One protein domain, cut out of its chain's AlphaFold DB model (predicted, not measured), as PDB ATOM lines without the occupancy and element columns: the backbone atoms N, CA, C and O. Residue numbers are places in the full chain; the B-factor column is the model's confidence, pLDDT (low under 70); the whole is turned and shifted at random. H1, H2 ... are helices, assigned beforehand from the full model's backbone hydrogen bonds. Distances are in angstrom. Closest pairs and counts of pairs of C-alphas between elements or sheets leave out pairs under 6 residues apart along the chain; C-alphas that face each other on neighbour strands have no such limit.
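AT A GLANCE: This is residues 2 to 98 of the 229 residues of a protein of Acidobacteriia bacterium SbA2 (UniProt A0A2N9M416). Two helices side by side, H4 and the longer H5, make one wall of a wide, loosely built ring whose remainder is bare chain: residues 31 to 53 leave H4 and swing out in a broad open loop before they come back into H5. The short helices H1, H2 and H3 lead into H4, with H1 and H2 on its far side from H5; short H6 follows H5 near the last residues of H4, and the tail, residues 78 to 98, runs out along the loop, with residues 37 to 38 and 87 to 88 paired in parallel. The printed part has 97 residues with six named helices, H1 to H6 in order, and no named strand; the class is all helix, though only 46 residues are in named elements. The whole is loose, with a radius of gyration of the C-alphas of 16.2 A and spans of 39 by 35 by 28 A.

HOW THE PARTS SIT: Start at H1, residues 2 to 5, and compare it with H4, residues 20 to 30: they are close but not clearly touching, with Phe 5 and Met 24 the closest C-alphas at 7.6 A. Next comes H2, residues 9 to 12, apart from H1; it is close to H3, residues 15 to 18, but not clearly touching, with the closest C-alphas, of Val 10 and Ala 16, 6.8 A apart. Look then at H5, residues 54 to 71, which touches H3 with its residues 57 to 64 alone; the closest C-alphas, of Tyr 18 and Gln 60, are 6.3 A apart. H5 touches H4 with residues 61 to 68 alone, the closest C-alphas being those of Ile 22 and Val 65 at 7.0 A; the two run the same way at a shallow tilt of 26 degrees. Last, H6, residues 73 to 77, is close to H4 but not clearly touching, with the C-alphas of Ala 30 and Ala 75 the closest at 5.9 A. In H4, H5 and H6 every O i to N i+4 pair is within hydrogen-bond range; H1, H2 and H3 are too short for such a pair.

IN THESE COORDINATES: Find C-alpha 2 at (141.022, 138.722, 111.034), where H1 begins. H4 starts at C-alpha 20 and measures 15.0 A to C-alpha 30. Find C-alpha 54 at (131.370, 130.748, 82.511); from there H5 runs 25.2 A to C-alpha 71. H6 ends at C-alpha 77, (147.447, 115.336, 102.306).

THE WHOLE: The C-alphas farthest apart, of Glu 49 and Asn 78, are 42.8 A apart. The printed part has no cut; the link from H4 to H5, 23 residues, is long, and residues 46 to 56, of which 54 to 56 belong to H5, stand free. Mean pLDDT of the printed part is 80.6; look for values under 70 at residues 9 to 18, 45 to 52 and 92 to 98.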
ATOM      1  N   ALA A   2     140.800 137.439 111.731       77.69
ATOM      2  CA  ALA A   2     141.022 138.722 111.034       77.69
ATOM      3  C   ALA A   2     142.499 139.181 110.982       77.69
ATOM      4  O   ALA A   2     143.019 139.495 109.918       77.69
ATOM      5  N   SER A   3     143.222 139.119 112.105       79.00
ATOM      6  CA  SER A   3     144.658 139.448 112.158       79.00
ATOM      7  C   SER A   3     145.570 138.479 111.392       79.00
ATOM      8  O   SER A   3     146.734 138.801 111.173       79.00
ATOM      9  N   HIS A   4     145.078 137.292 111.024       80.12
ATOM     10  CA  HIS A   4     145.796 136.343 110.175       80.12
ATOM     11  C   HIS A   4     145.642 136.744 108.703       80.12
ATOM     12  O   HIS A   4     146.647 136.909 108.025       80.12
ATOM     13  N   PHE A   5     144.415 137.033 108.254       81.50
ATOM     14  CA  PHE A   5     144.158 137.472 106.877       81.50
ATOM     15  C   PHE A   5     144.813 138.816 106.524       81.50
ATOM     16  O   PHE A   5     145.281 139.000 105.406       81.50
ATOM     17  N   LEU A   6     144.911 139.748 107.477       79.44
ATOM     18  CA  LEU A   6     145.559 141.051 107.258       79.44
ATOM     19  C   LEU A   6     147.079 140.973 107.043       79.44
ATOM     20  O   LEU A   6     147.685 141.962 106.643       79.44
ATOM     21  N   LYS A   7     147.709 139.832 107.346       78.50
ATOM     22  CA  LYS A   7     149.152 139.636 107.138       78.50
ATOM     23  C   LYS A   7     149.489 139.136 105.737       78.50
ATOM     24  O   LYS A   7     150.665 139.134 105.386       78.50
ATOM     25  N   ASP A   8     148.491 138.697 104.975       71.12
ATOM     26  CA  ASP A   8     148.697 138.120 103.655       71.12
ATOM     27  C   ASP A   8     148.610 139.184 102.550       71.12
ATOM     28  O   ASP A   8     147.882 140.169 102.675       71.12
ATOM     29  N   GLN A   9     149.352 139.002 101.456       63.84
ATOM     30  CA  GLN A   9     149.416 139.957 100.338       63.84
ATOM     31  C   GLN A   9     148.333 139.732  99.269       63.84
ATOM     32  O   GLN A   9     148.311 140.413  98.243       63.84
ATOM     33  N   VAL A  10     147.405 138.808  99.520       67.12
ATOM     34  CA  VAL A  10     146.363 138.363  98.578       67.12
ATOM     35  C   VAL A  10     145.403 139.484  98.163       67.12
ATOM     36  O   VAL A  10     144.867 139.449  97.056       67.12
ATOM     37  N   TRP A  11     145.263 140.527  98.985       63.06
ATOM     38  CA  TRP A  11     144.402 141.691  98.732       63.06
ATOM     39  C   TRP A  11     144.737 142.465  97.449       63.06
ATOM     40  O   TRP A  11     143.867 143.142  96.910       63.06
ATOM     41  N   ASN A  12     145.969 142.347  96.945       60.91
ATOM     42  CA  ASN A  12     146.420 143.012  95.718       60.91
ATOM     43  C   ASN A  12     146.475 142.070  94.500       60.91
ATOM     44  O   ASN A  12     147.059 142.429  93.480       60.91
ATOM     45  N   SER A  13     145.928 140.856  94.612       64.25
ATOM     46  CA  SER A  13     145.982 139.822  93.570       64.25
ATOM     47  C   SER A  13     144.610 139.548  92.950       64.25
ATOM     48  O   SER A  13     143.580 139.904  93.522       64.25
ATOM     49  N   ASP A  14     144.587 138.835  91.820       57.81
ATOM     50  CA  ASP A  14     143.350 138.431  91.130       57.81
ATOM     51  C   ASP A  14     142.412 137.566  91.995       57.81
ATOM     52  O   ASP A  14     141.207 137.499  91.738       57.81
ATOM     53  N   VAL A  15     142.925 136.969  93.080       59.34
ATOM     54  CA  VAL A  15     142.128 136.260  94.095       59.34
ATOM     55  C   VAL A  15     141.074 137.180  94.720       59.34
ATOM     56  O   VAL A  15     139.980 136.721  95.038       59.34
ATOM     57  N   ALA A  16     141.342 138.483  94.842       58.56
ATOM     58  CA  ALA A  16     140.432 139.435  95.475       58.56
ATOM     59  C   ALA A  16     139.110 139.645  94.712       58.56
ATOM     60  O   ALA A  16     138.158 140.147  95.304       58.56
ATOM     61  N   ARG A  17     139.025 139.280  93.421       61.81
ATOM     62  CA  ARG A  17     137.850 139.593  92.589       61.81
ATOM     63  C   ARG A  17     136.744 138.531  92.655       61.81
ATOM     64  O   ARG A  17     135.583 138.899  92.759       61.81
ATOM     65  N   TYR A  18     137.098 137.245  92.628       63.56
ATOM     66  CA  TYR A  18     136.125 136.134  92.687       63.56
ATOM     67  C   TYR A  18     136.601 134.935  93.523       63.56
ATOM     68  O   TYR A  18     135.823 134.037  93.830       63.56
ATOM     69  N   GLY A  19     137.881 134.904  93.906       74.88
ATOM     70  CA  GLY A  19     138.480 133.813  94.674       74.88
ATOM     71  C   GLY A  19     138.532 134.065  96.181       74.88
ATOM     72  O   GLY A  19     139.007 133.199  96.913       74.88
ATOM     73  N   ILE A  20     138.086 135.234  96.657       82.12
ATOM     74  CA  ILE A  20     138.335 135.675  98.033       82.12
ATOM     75  C   ILE A  20     137.641 134.776  99.056       82.12
ATOM     76  O   ILE A  20     138.270 134.384 100.034       82.12
ATOM     77  N   ASP A  21     136.400 134.367  98.795       85.38
ATOM     78  CA  ASP A  21     135.648 133.487  99.694       85.38
ATOM     79  C   ASP A  21     136.280 132.091  99.766       85.38
ATOM     80  O   ASP A  21     136.419 131.516 100.850       85.38
ATOM     81  N   ILE A  22     136.739 131.574  98.620       88.50
ATOM     82  CA  ILE A  22     137.457 130.296  98.515       88.50
ATOM     83  C   ILE A  22     138.767 130.381  99.294       88.50
ATOM     84  O   ILE A  22     139.070 129.493 100.093       88.50
ATOM     85  N   TRP A  23     139.527 131.460  99.104       89.19
ATOM     86  CA  TRP A  23     140.785 131.692  99.801       89.19
ATOM     87  C   TRP A  23     140.585 131.819 101.309       89.19
ATOM     88  O   TRP A  23     141.243 131.100 102.062       89.19
ATOM     89  N   MET A  24     139.653 132.658 101.768       90.06
ATOM     90  CA  MET A  24     139.385 132.857 103.193       90.06
ATOM     91  C   MET A  24     138.946 131.554 103.859       90.06
ATOM     92  O   MET A  24     139.495 131.176 104.897       90.06
ATOM     93  N   THR A  25     137.990 130.848 103.252       90.62
ATOM     94  CA  THR A  25     137.436 129.606 103.805       90.62
ATOM     95  C   THR A  25     138.491 128.507 103.842       90.62
ATOM     96  O   THR A  25     138.726 127.910 104.893       90.62
ATOM     97  N   THR A  26     139.192 128.281 102.730       91.69
ATOM     98  CA  THR A  26     140.222 127.236 102.641       91.69
ATOM     99  C   THR A  26     141.385 127.527 103.580       91.69
ATOM    100  O   THR A  26     141.822 126.629 104.293       91.69
ATOM    101  N   THR A  27     141.844 128.779 103.657       91.00
ATOM    102  CA  THR A  27     142.927 129.184 104.566       91.00
ATOM    103  C   THR A  27     142.521 129.000 106.025       91.00
ATOM    104  O   THR A  27     143.321 128.516 106.830       91.00
ATOM    105  N   ALA A  28     141.279 129.343 106.387       92.06
ATOM    106  CA  ALA A  28     140.771 129.143 107.741       92.06
ATOM    107  C   ALA A  28     140.752 127.655 108.125       92.06
ATOM    108  O   ALA A  28     141.243 127.294 109.198       92.06
ATOM    109  N   VAL A  29     140.243 126.797 107.235       91.88
ATOM    110  CA  VAL A  29     140.186 125.342 107.444       91.88
ATOM    111  C   VAL A  29     141.593 124.737 107.490       91.88
ATOM    112  O   VAL A  29     141.926 124.037 108.445       91.88
ATOM    113  N   ALA A  30     142.455 125.054 106.522       91.69
ATOM    114  CA  ALA A  30     143.827 124.547 106.453       91.69
ATOM    115  C   ALA A  30     144.697 125.008 107.634       91.69
ATOM    116  O   ALA A  30     145.616 124.298 108.041       91.69
ATOM    117  N   SER A  31     144.385 126.169 108.220       90.00
ATOM    118  CA  SER A  31     145.055 126.706 109.413       90.00
ATOM    119  C   SER A  31     144.401 126.276 110.732       90.00
ATOM    120  O   SER A  31     144.723 126.831 111.784       90.00
ATOM    121  N   ASN A  32     143.492 125.293 110.698       89.75
ATOM    122  CA  ASN A  32     142.843 124.697 111.868       89.75
ATOM    123  C   ASN A  32     142.076 125.708 112.748       89.75
ATOM    124  O   ASN A  32     142.004 125.568 113.975       89.75
ATOM    125  N   PHE A  33     141.507 126.758 112.144       92.69
ATOM    126  CA  PHE A  33     140.555 127.615 112.847       92.69
ATOM    127  C   PHE A  33     139.251 126.851 113.113       92.69
ATOM    128  O   PHE A  33     138.862 125.960 112.362       92.69
ATOM    129  N   LYS A  34     138.542 127.222 114.184       90.81
ATOM    130  CA  LYS A  34     137.200 126.693 114.453       90.81
ATOM    131  C   LYS A  34     136.211 127.300 113.459       90.81
ATOM    132  O   LYS A  34     136.091 128.523 113.400       90.81
ATOM    133  N   VAL A  35     135.502 126.444 112.731       92.00
ATOM    134  CA  VAL A  35     134.494 126.819 111.732       92.00
ATOM    135  C   VAL A  35     133.135 126.273 112.168       92.00
ATOM    136  O   VAL A  35     133.053 125.185 112.734       92.00
ATOM    137  N   CYS A  36     132.077 127.040 111.924       92.75
ATOM    138  CA  CYS A  36     130.689 126.633 112.111       92.75
ATOM    139  C   CYS A  36     129.835 127.183 110.965       92.75
ATOM    140  O   CYS A  36     130.197 128.185 110.346       92.75
ATOM    141  N   GLN A  37     128.692 126.557 110.723       91.62
ATOM    142  CA  GLN A  37     127.656 127.055 109.821       91.62
ATOM    143  C   GLN A  37     126.509 127.660 110.633       91.62
ATOM    144  O   GLN A  37     126.263 127.259 111.770       91.62
ATOM    145  N   THR A  38     125.803 128.633 110.063       91.31
ATOM    146  CA  THR A  38     124.597 129.226 110.659       91.31
ATOM    147  C   THR A  38     123.572 129.510 109.575       91.31
ATOM    148  O   THR A  38     123.935 129.849 108.448       91.31
ATOM    149  N   HIS A  39     122.288 129.408 109.910       84.50
ATOM    150  CA  HIS A  39     121.213 129.776 108.992       84.50
ATOM    151  C   HIS A  39     121.012 131.291 108.987       84.50
ATOM    152  O   HIS A  39     120.808 131.889 110.043       84.50
ATOM    153  N   LEU A  40     121.051 131.900 107.801       84.44
ATOM    154  CA  LEU A  40     120.791 133.334 107.598       84.44
ATOM    155  C   LEU A  40     119.537 133.604 106.740       84.44
ATOM    156  O   LEU A  40     119.224 134.760 106.476       84.44
ATOM    157  N   GLY A  41     118.801 132.553 106.354       80.38
ATOM    158  CA  GLY A  41     117.663 132.635 105.432       80.38
ATOM    159  C   GLY A  41     118.092 132.653 103.962       80.38
ATOM    160  O   GLY A  41     119.283 132.571 103.653       80.38
ATOM    161  N   ALA A  42     117.117 132.731 103.055       75.69
ATOM    162  CA  ALA A  42     117.383 132.789 101.622       75.69
ATOM    163  C   ALA A  42     118.094 134.099 101.249       75.69
ATOM    164  O   ALA A  42     117.658 135.194 101.613       75.69
ATOM    165  N   LYS A  43     119.191 133.988 100.494       71.94
ATOM    166  CA  LYS A  43     119.869 135.145  99.911       71.94
ATOM    167  C   LYS A  43     119.060 135.618  98.704       71.94
ATOM    168  O   LYS A  43     119.046 134.952  97.671       71.94
ATOM    169  N   ILE A  44     118.394 136.757  98.852       71.38
ATOM    170  CA  ILE A  44     117.663 137.405  97.762       71.38
ATOM    171  C   ILE A  44     118.704 137.989  96.804       71.38
ATOM    172  O   ILE A  44     119.492 138.847  97.200       71.38
ATOM    173  N   HIS A  45     118.743 137.483  95.574       64.31
ATOM    174  CA  HIS A  45     119.552 138.065  94.509       64.31
ATOM    175  C   HIS A  45     118.666 139.042  93.736       64.31
ATOM    176  O   HIS A  45     117.600 138.659  93.261       64.31
ATOM    177  N   GLU A  46     119.086 140.301  93.607       50.97
ATOM    178  CA  GLU A  46     118.585 141.119  92.503       50.97
ATOM    179  C   GLU A  46     119.146 140.492  91.224       50.97
ATOM    180  O   GLU A  46     120.340 140.192  91.163       50.97
ATOM    181  N   ALA A  47     118.282 140.194  90.253       45.66
ATOM    182  CA  ALA A  47     118.693 139.593  88.992       45.66
ATOM    183  C   ALA A  47     119.595 140.579  88.234       45.66
ATOM    184  O   ALA A  47     119.125 141.413  87.463       45.66
ATOM    185  N   GLU A  48     120.901 140.518  88.477       50.56
ATOM    186  CA  GLU A  48     121.876 141.150  87.605       50.56
ATOM    187  C   GLU A  48     121.909 140.335  86.309       50.56
ATOM    188  O   GLU A  48     122.403 139.208  86.275       50.56
ATOM    189  N   GLU A  49     121.354 140.904  85.238       43.44
ATOM    190  CA  GLU A  49     121.393 140.388  83.862       43.44
ATOM    191  C   GLU A  49     122.818 140.432  83.270       43.44
ATOM    192  O   GLU A  49     123.039 140.904  82.155       43.44
ATOM    193  N   GLN A  50     123.837 139.996  84.011       49.88
ATOM    194  CA  GLN A  50     125.146 139.751  83.423       49.88
ATOM    195  C   GLN A  50     125.198 138.309  82.935       49.88
ATOM    196  O   GLN A  50     125.225 137.369  83.727       49.88
ATOM    197  N   GLU A  51     125.256 138.137  81.612       55.19
ATOM    198  CA  GLU A  51     125.782 136.913  81.011       55.19
ATOM    199  C   GLU A  51     127.234 136.755  81.476       55.19
ATOM    200  O   GLU A  51     128.170 137.319  80.909       55.19
ATOM    201  N   LEU A  52     127.419 136.040  82.584       65.00
ATOM    202  CA  LEU A  52     128.741 135.716  83.087       65.00
ATOM    203  C   LEU A  52     129.398 134.756  82.097       65.00
ATOM    204  O   LEU A  52     128.872 133.676  81.820       65.00
ATOM    205  N   ASP A  53     130.573 135.132  81.590       82.94
ATOM    206  CA  ASP A  53     131.433 134.204  80.860       82.94
ATOM    207  C   ASP A  53     131.840 133.074  81.815       82.94
ATOM    208  O   ASP A  53     132.748 133.215  82.641       82.94
ATOM    209  N   LEU A  54     131.144 131.940  81.702       85.38
ATOM    210  CA  LEU A  54     131.370 130.748  82.511       85.38
ATOM    211  C   LEU A  54     132.844 130.327  82.500       85.38
ATOM    212  O   LEU A  54     133.365 129.896  83.528       85.38
ATOM    213  N   SER A  55     133.529 130.472  81.364       87.25
ATOM    214  CA  SER A  55     134.942 130.108  81.257       87.25
ATOM    215  C   SER A  55     135.803 131.025  82.121       87.25
ATOM    216  O   SER A  55     136.680 130.541  82.834       87.25
ATOM    217  N   ALA A  56     135.534 132.332  82.111       87.44
ATOM    218  CA  ALA A  56     136.241 133.296  82.954       87.44
ATOM    219  C   ALA A  56     135.999 133.039  84.451       87.44
ATOM    220  O   ALA A  56     136.952 133.035  85.235       87.44
ATOM    221  N   VAL A  57     134.752 132.748  84.838       87.81
ATOM    222  CA  VAL A  57     134.401 132.414  86.229       87.81
ATOM    223  C   VAL A  57     135.113 131.137  86.679       87.81
ATOM    224  O   VAL A  57     135.731 131.116  87.744       87.81
ATOM    225  N   LEU A  58     135.093 130.079  85.861       89.62
ATOM    226  CA  LEU A  58     135.764 128.816  86.180       89.62
ATOM    227  C   LEU A  58     137.279 128.980  86.304       89.62
ATOM    228  O   LEU A  58     137.869 128.420  87.229       89.62
ATOM    229  N   VAL A  59     137.910 129.775  85.434       91.19
ATOM    230  CA  VAL A  59     139.344 130.090  85.535       91.19
ATOM    231  C   VAL A  59     139.675 130.686  86.899       91.19
ATOM    232  O   VAL A  59     140.646 130.277  87.535       91.19
ATOM    233  N   GLN A  60     138.861 131.613  87.391       87.69
ATOM    234  CA  GLN A  60     139.116 132.264  88.673       87.69
ATOM    235  C   GLN A  60     138.828 131.341  89.858       87.69
ATOM    236  O   GLN A  60     139.662 131.217  90.757       87.69
ATOM    237  N   VAL A  61     137.678 130.667  89.853       90.12
ATOM    238  CA  VAL A  61     137.239 129.776  90.937       90.12
ATOM    239  C   VAL A  61     138.177 128.579  91.059       90.12
ATOM    240  O   VAL A  61     138.798 128.370  92.102       90.12
ATOM    241  N   VAL A  62     138.341 127.815  89.982       94.31
ATOM    242  CA  VAL A  62     139.125 126.575  90.000       94.31
ATOM    243  C   VAL A  62     140.618 126.877  90.046       94.31
ATOM    244  O   VAL A  62     141.355 126.187  90.747       94.31
ATOM    245  N   GLY A  63     141.067 127.961  89.408       93.19
ATOM    246  CA  GLY A  63     142.437 128.449  89.566       93.19
ATOM    247  C   GLY A  63     142.773 128.790  91.019       93.19
ATOM    248  O   GLY A  63     143.850 128.424  91.492       93.19
ATOM    249  N   SER A  64     141.842 129.409  91.756       91.94
ATOM    250  CA  SER A  64     142.012 129.679  93.191       91.94
ATOM    251  C   SER A  64     142.112 128.386  93.998       91.94
ATOM    252  O   SER A  64     143.032 128.243  94.803       91.94
ATOM    253  N   VAL A  65     141.222 127.417  93.747       94.50
ATOM    254  CA  VAL A  65     141.256 126.098  94.405       94.50
ATOM    255  C   VAL A  65     142.586 125.389  94.145       94.50
ATOM    256  O   VAL A  65     143.249 124.974  95.093       94.50
ATOM    257  N   PHE A  66     143.028 125.290  92.890       95.31
ATOM    258  CA  PHE A  66     144.271 124.599  92.541       95.31
ATOM    259  C   PHE A  66     145.506 125.288  93.130       95.31
ATOM    260  O   PHE A  66     146.394 124.612  93.647       95.31
ATOM    261  N   ASN A  67     145.549 126.620  93.149       92.19
ATOM    262  CA  ASN A  67     146.630 127.358  93.805       92.19
ATOM    263  C   ASN A  67     146.661 127.115  95.330       92.19
ATOM    264  O   ASN A  67     147.727 126.966  95.931       92.19
ATOM    265  N   LEU A  68     145.494 127.022  95.972       93.00
ATOM    266  CA  LEU A  68     145.389 126.683  97.394       93.00
ATOM    267  C   LEU A  68     145.790 125.231  97.679       93.00
ATOM    268  O   LEU A  68     146.371 124.963  98.730       93.00
ATOM    269  N   MET A  69     145.554 124.306  96.743       94.56
ATOM    270  CA  MET A  69     146.070 122.936  96.837       94.56
ATOM    271  C   MET A  69     147.603 122.900  96.814       94.56
ATOM    272  O   MET A  69     148.183 122.101  97.547       94.56
ATOM    273  N   GLU A  70     148.262 123.761  96.028       93.12
ATOM    274  CA  GLU A  70     149.727 123.924  96.064       93.12
ATOM    275  C   GLU A  70     150.186 124.540  97.395       93.12
ATOM    276  O   GLU A  70     151.149 124.073  97.998       93.12
ATOM    277  N   THR A  71     149.472 125.560  97.876       91.81
ATOM    278  CA  THR A  71     149.829 126.328  99.083       91.81
ATOM    279  C   THR A  71     149.681 125.514 100.372       91.81
ATOM    280  O   THR A  71     150.481 125.648 101.298       91.81
ATOM    281  N   HIS A  72     148.657 124.665 100.445       92.94
ATOM    282  CA  HIS A  72     148.293 123.903 101.640       92.94
ATOM    283  C   HIS A  72     148.515 122.394 101.472       92.94
ATOM    284  O   HIS A  72     147.823 121.593 102.105       92.94
ATOM    285  N   ASP A  73     149.484 121.995 100.643       93.25
ATOM    286  CA  ASP A  73     149.740 120.595 100.291       93.25
ATOM    287  C   ASP A  73     149.972 119.685 101.504       93.25
ATOM    288  O   ASP A  73     149.377 118.611 101.617       93.25
ATOM    289  N   LEU A  74     150.756 120.148 102.474       91.44
ATOM    290  CA  LEU A  74     150.994 119.434 103.724       91.44
ATOM    291  C   LEU A  74     149.727 119.301 104.574       91.44
ATOM    292  O   LEU A  74     149.579 118.305 105.278       91.44
ATOM    293  N   ALA A  75     148.814 120.272 104.534       92.81
ATOM    294  CA  ALA A  75     147.595 120.213 105.333       92.81
ATOM    295  C   ALA A  75     146.625 119.183 104.750       92.81
ATOM    296  O   ALA A  75     146.250 118.232 105.436       92.81
ATOM    297  N   TRP A  76     146.256 119.313 103.471       93.94
ATOM    298  CA  TRP A  76     145.216 118.455 102.904       93.94
ATOM    299  C   TRP A  76     145.673 117.007 102.723       93.94
ATOM    300  O   TRP A  76     144.845 116.113 102.891       93.94
ATOM    301  N   ARG A  77     146.956 116.724 102.455       93.69
ATOM    302  CA  ARG A  77     147.447 115.336 102.306       93.69
ATOM    303  C   ARG A  77     147.307 114.497 103.575       93.69
ATOM    304  O   ARG A  77     147.155 113.287 103.477       93.69
ATOM    305  N   ASN A  78     147.344 115.133 104.743       91.50
ATOM    306  CA  ASN A  78     147.265 114.452 106.038       91.50
ATOM    307  C   ASN A  78     145.825 114.267 106.547       91.50
ATOM    308  O   ASN A  78     145.608 113.597 107.555       91.50
ATOM    309  N   VAL A  79     144.834 114.847 105.865       91.94
ATOM    310  CA  VAL A  79     143.414 114.686 106.205       91.94
ATOM    311  C   VAL A  79     142.883 113.408 105.558       91.94
ATOM    312  O   VAL A  79     143.010 113.239 104.348       91.94
ATOM    313  N   LEU A  80     142.262 112.518 106.334       87.12
ATOM    314  CA  LEU A  80     141.750 111.237 105.822       87.12
ATOM    315  C   LEU A  80     140.275 111.272 105.408       87.12
ATOM    316  O   LEU A  80     139.867 110.444 104.606       87.12
ATOM    317  N   GLY A  81     139.505 112.228 105.924       89.25
ATOM    318  CA  GLY A  81     138.092 112.393 105.600       89.25
ATOM    319  C   GLY A  81     137.533 113.675 106.202       89.25
ATOM    320  O   GLY A  81     138.220 114.355 106.979       89.25
ATOM    321  N   SER A  82     136.311 114.020 105.816       90.38
ATOM    322  CA  SER A  82     135.587 115.174 106.341       90.38
ATOM    323  C   SER A  82     134.838 114.850 107.637       90.38
ATOM    324  O   SER A  82     134.576 113.698 107.985       90.38
ATOM    325  N   LEU A  83     134.536 115.899 108.401       88.88
ATOM    326  CA  LEU A  83     133.705 115.828 109.598       88.88
ATOM    327  C   LEU A  83     132.613 116.893 109.493       88.88
ATOM    328  O   LEU A  83     132.893 117.987 108.990       88.88
ATOM    329  N   PRO A  84     131.398 116.622 110.000       88.75
ATOM    330  CA  PRO A  84     130.356 117.631 110.046       88.75
ATOM    331  C   PRO A  84     130.817 118.820 110.892       88.75
ATOM    332  O   PRO A  84     131.401 118.657 111.969       88.75
ATOM    333  N   VAL A  85     130.538 120.029 110.412       90.38
ATOM    334  CA  VAL A  85     130.794 121.258 111.165       90.38
ATOM    335  C   VAL A  85     129.613 121.571 112.089       90.38
ATOM    336  O   VAL A  85     128.472 121.250 111.756       90.38
ATOM    337  N   PRO A  86     129.841 122.212 113.250       92.94
ATOM    338  CA  PRO A  86     128.751 122.669 114.102       92.94
ATOM    339  C   PRO A  86     127.790 123.581 113.334       92.94
ATOM    340  O   PRO A  86     128.219 124.577 112.747       92.94
ATOM    341  N   LEU A  87     126.501 123.253 113.382       90.50
ATOM    342  CA  LEU A  87     125.419 124.068 112.843       90.50
ATOM    343  C   LEU A  87     124.766 124.845 113.990       90.50
ATOM    344  O   LEU A  87     124.317 124.255 114.974       90.50
ATOM    345  N   LEU A  88     124.764 126.171 113.889       90.19
ATOM    346  CA  LEU A  88     124.229 127.081 114.895       90.19
ATOM    347  C   LEU A  88     122.917 127.711 114.411       90.19
ATOM    348  O   LEU A  88     122.783 128.099 113.251       90.19
ATOM    349  N   GLY A  89     121.965 127.860 115.332       86.81
ATOM    350  CA  GLY A  89     120.645 128.420 115.040       86.81
ATOM    351  C   GLY A  89     119.667 127.409 114.437       86.81
ATOM    352  O   GLY A  89     119.992 126.242 114.230       86.81
ATOM    353  N   SER A  90     118.440 127.868 114.192       81.56
ATOM    354  CA  SER A  90     117.378 127.070 113.571       81.56
ATOM    355  C   SER A  90     117.273 127.388 112.078       81.56
ATOM    356  O   SER A  90     117.539 128.534 111.705       81.56
ATOM    357  N   PRO A  91     116.840 126.436 111.230       76.00
ATOM    358  CA  PRO A  91     116.556 126.709 109.827       76.00
ATOM    359  C   PRO A  91     115.593 127.889 109.694       76.00
ATOM    360  O   PRO A  91     114.491 127.873 110.245       76.00
ATOM    361  N   LEU A  92     116.029 128.926 108.984       69.81
ATOM    362  CA  LEU A  92     115.172 130.032 108.582       69.81
ATOM    363  C   LEU A  92     114.530 129.634 107.252       69.81
ATOM    364  O   LEU A  92     115.242 129.264 106.322       69.81
ATOM    365  N   GLY A  93     113.197 129.647 107.197       62.62
ATOM    366  CA  GLY A  93     112.452 129.306 105.986       62.62
ATOM    367  C   GLY A  93     112.763 130.245 104.816       62.62
ATOM    368  O   GLY A  93     113.276 131.348 105.004       62.62
ATOM    369  N   GLY A  94     112.419 129.791 103.614       64.06
ATOM    370  CA  GLY A  94     112.696 130.469 102.351       64.06
ATOM    371  C   GLY A  94     113.286 129.464 101.377       64.06
ATOM    372  O   GLY A  94     114.439 129.072 101.529       64.06
ATOM    373  N   GLU A  95     112.477 129.012 100.424       61.44
ATOM    374  CA  GLU A  95     112.984 128.192  99.328       61.44
ATOM    375  C   GLU A  95     113.782 129.098  98.380       61.44
ATOM    376  O   GLU A  95     113.334 130.214  98.087       61.44
ATOM    377  N   PRO A  96     114.981 128.679  97.945       65.12
ATOM    378  CA  PRO A  96     115.704 129.400  96.911       65.12
ATOM    379  C   PRO A  96     114.878 129.425  95.619       65.12
ATOM    380  O   PRO A  96     114.099 128.512  95.346       65.12
ATOM    381  N   GLU A  97     115.044 130.474  94.813       63.03
ATOM    382  CA  GLU A  97     114.367 130.528  93.520       63.03
ATOM    383  C   GLU A  97     114.816 129.356  92.632       63.03
ATOM    384  O   GLU A  97     116.017 129.072  92.543       63.03
ATOM    385  N   PRO A  98     113.876 128.664  91.965       64.81
ATOM    386  CA  PRO A  98     114.213 127.541  91.109       64.81
ATOM    387  C   PRO A  98     115.043 128.023  89.916       64.81
ATOM    388  O   PRO A  98     114.571 128.779  89.067       64.81
TER     389      PRO A  98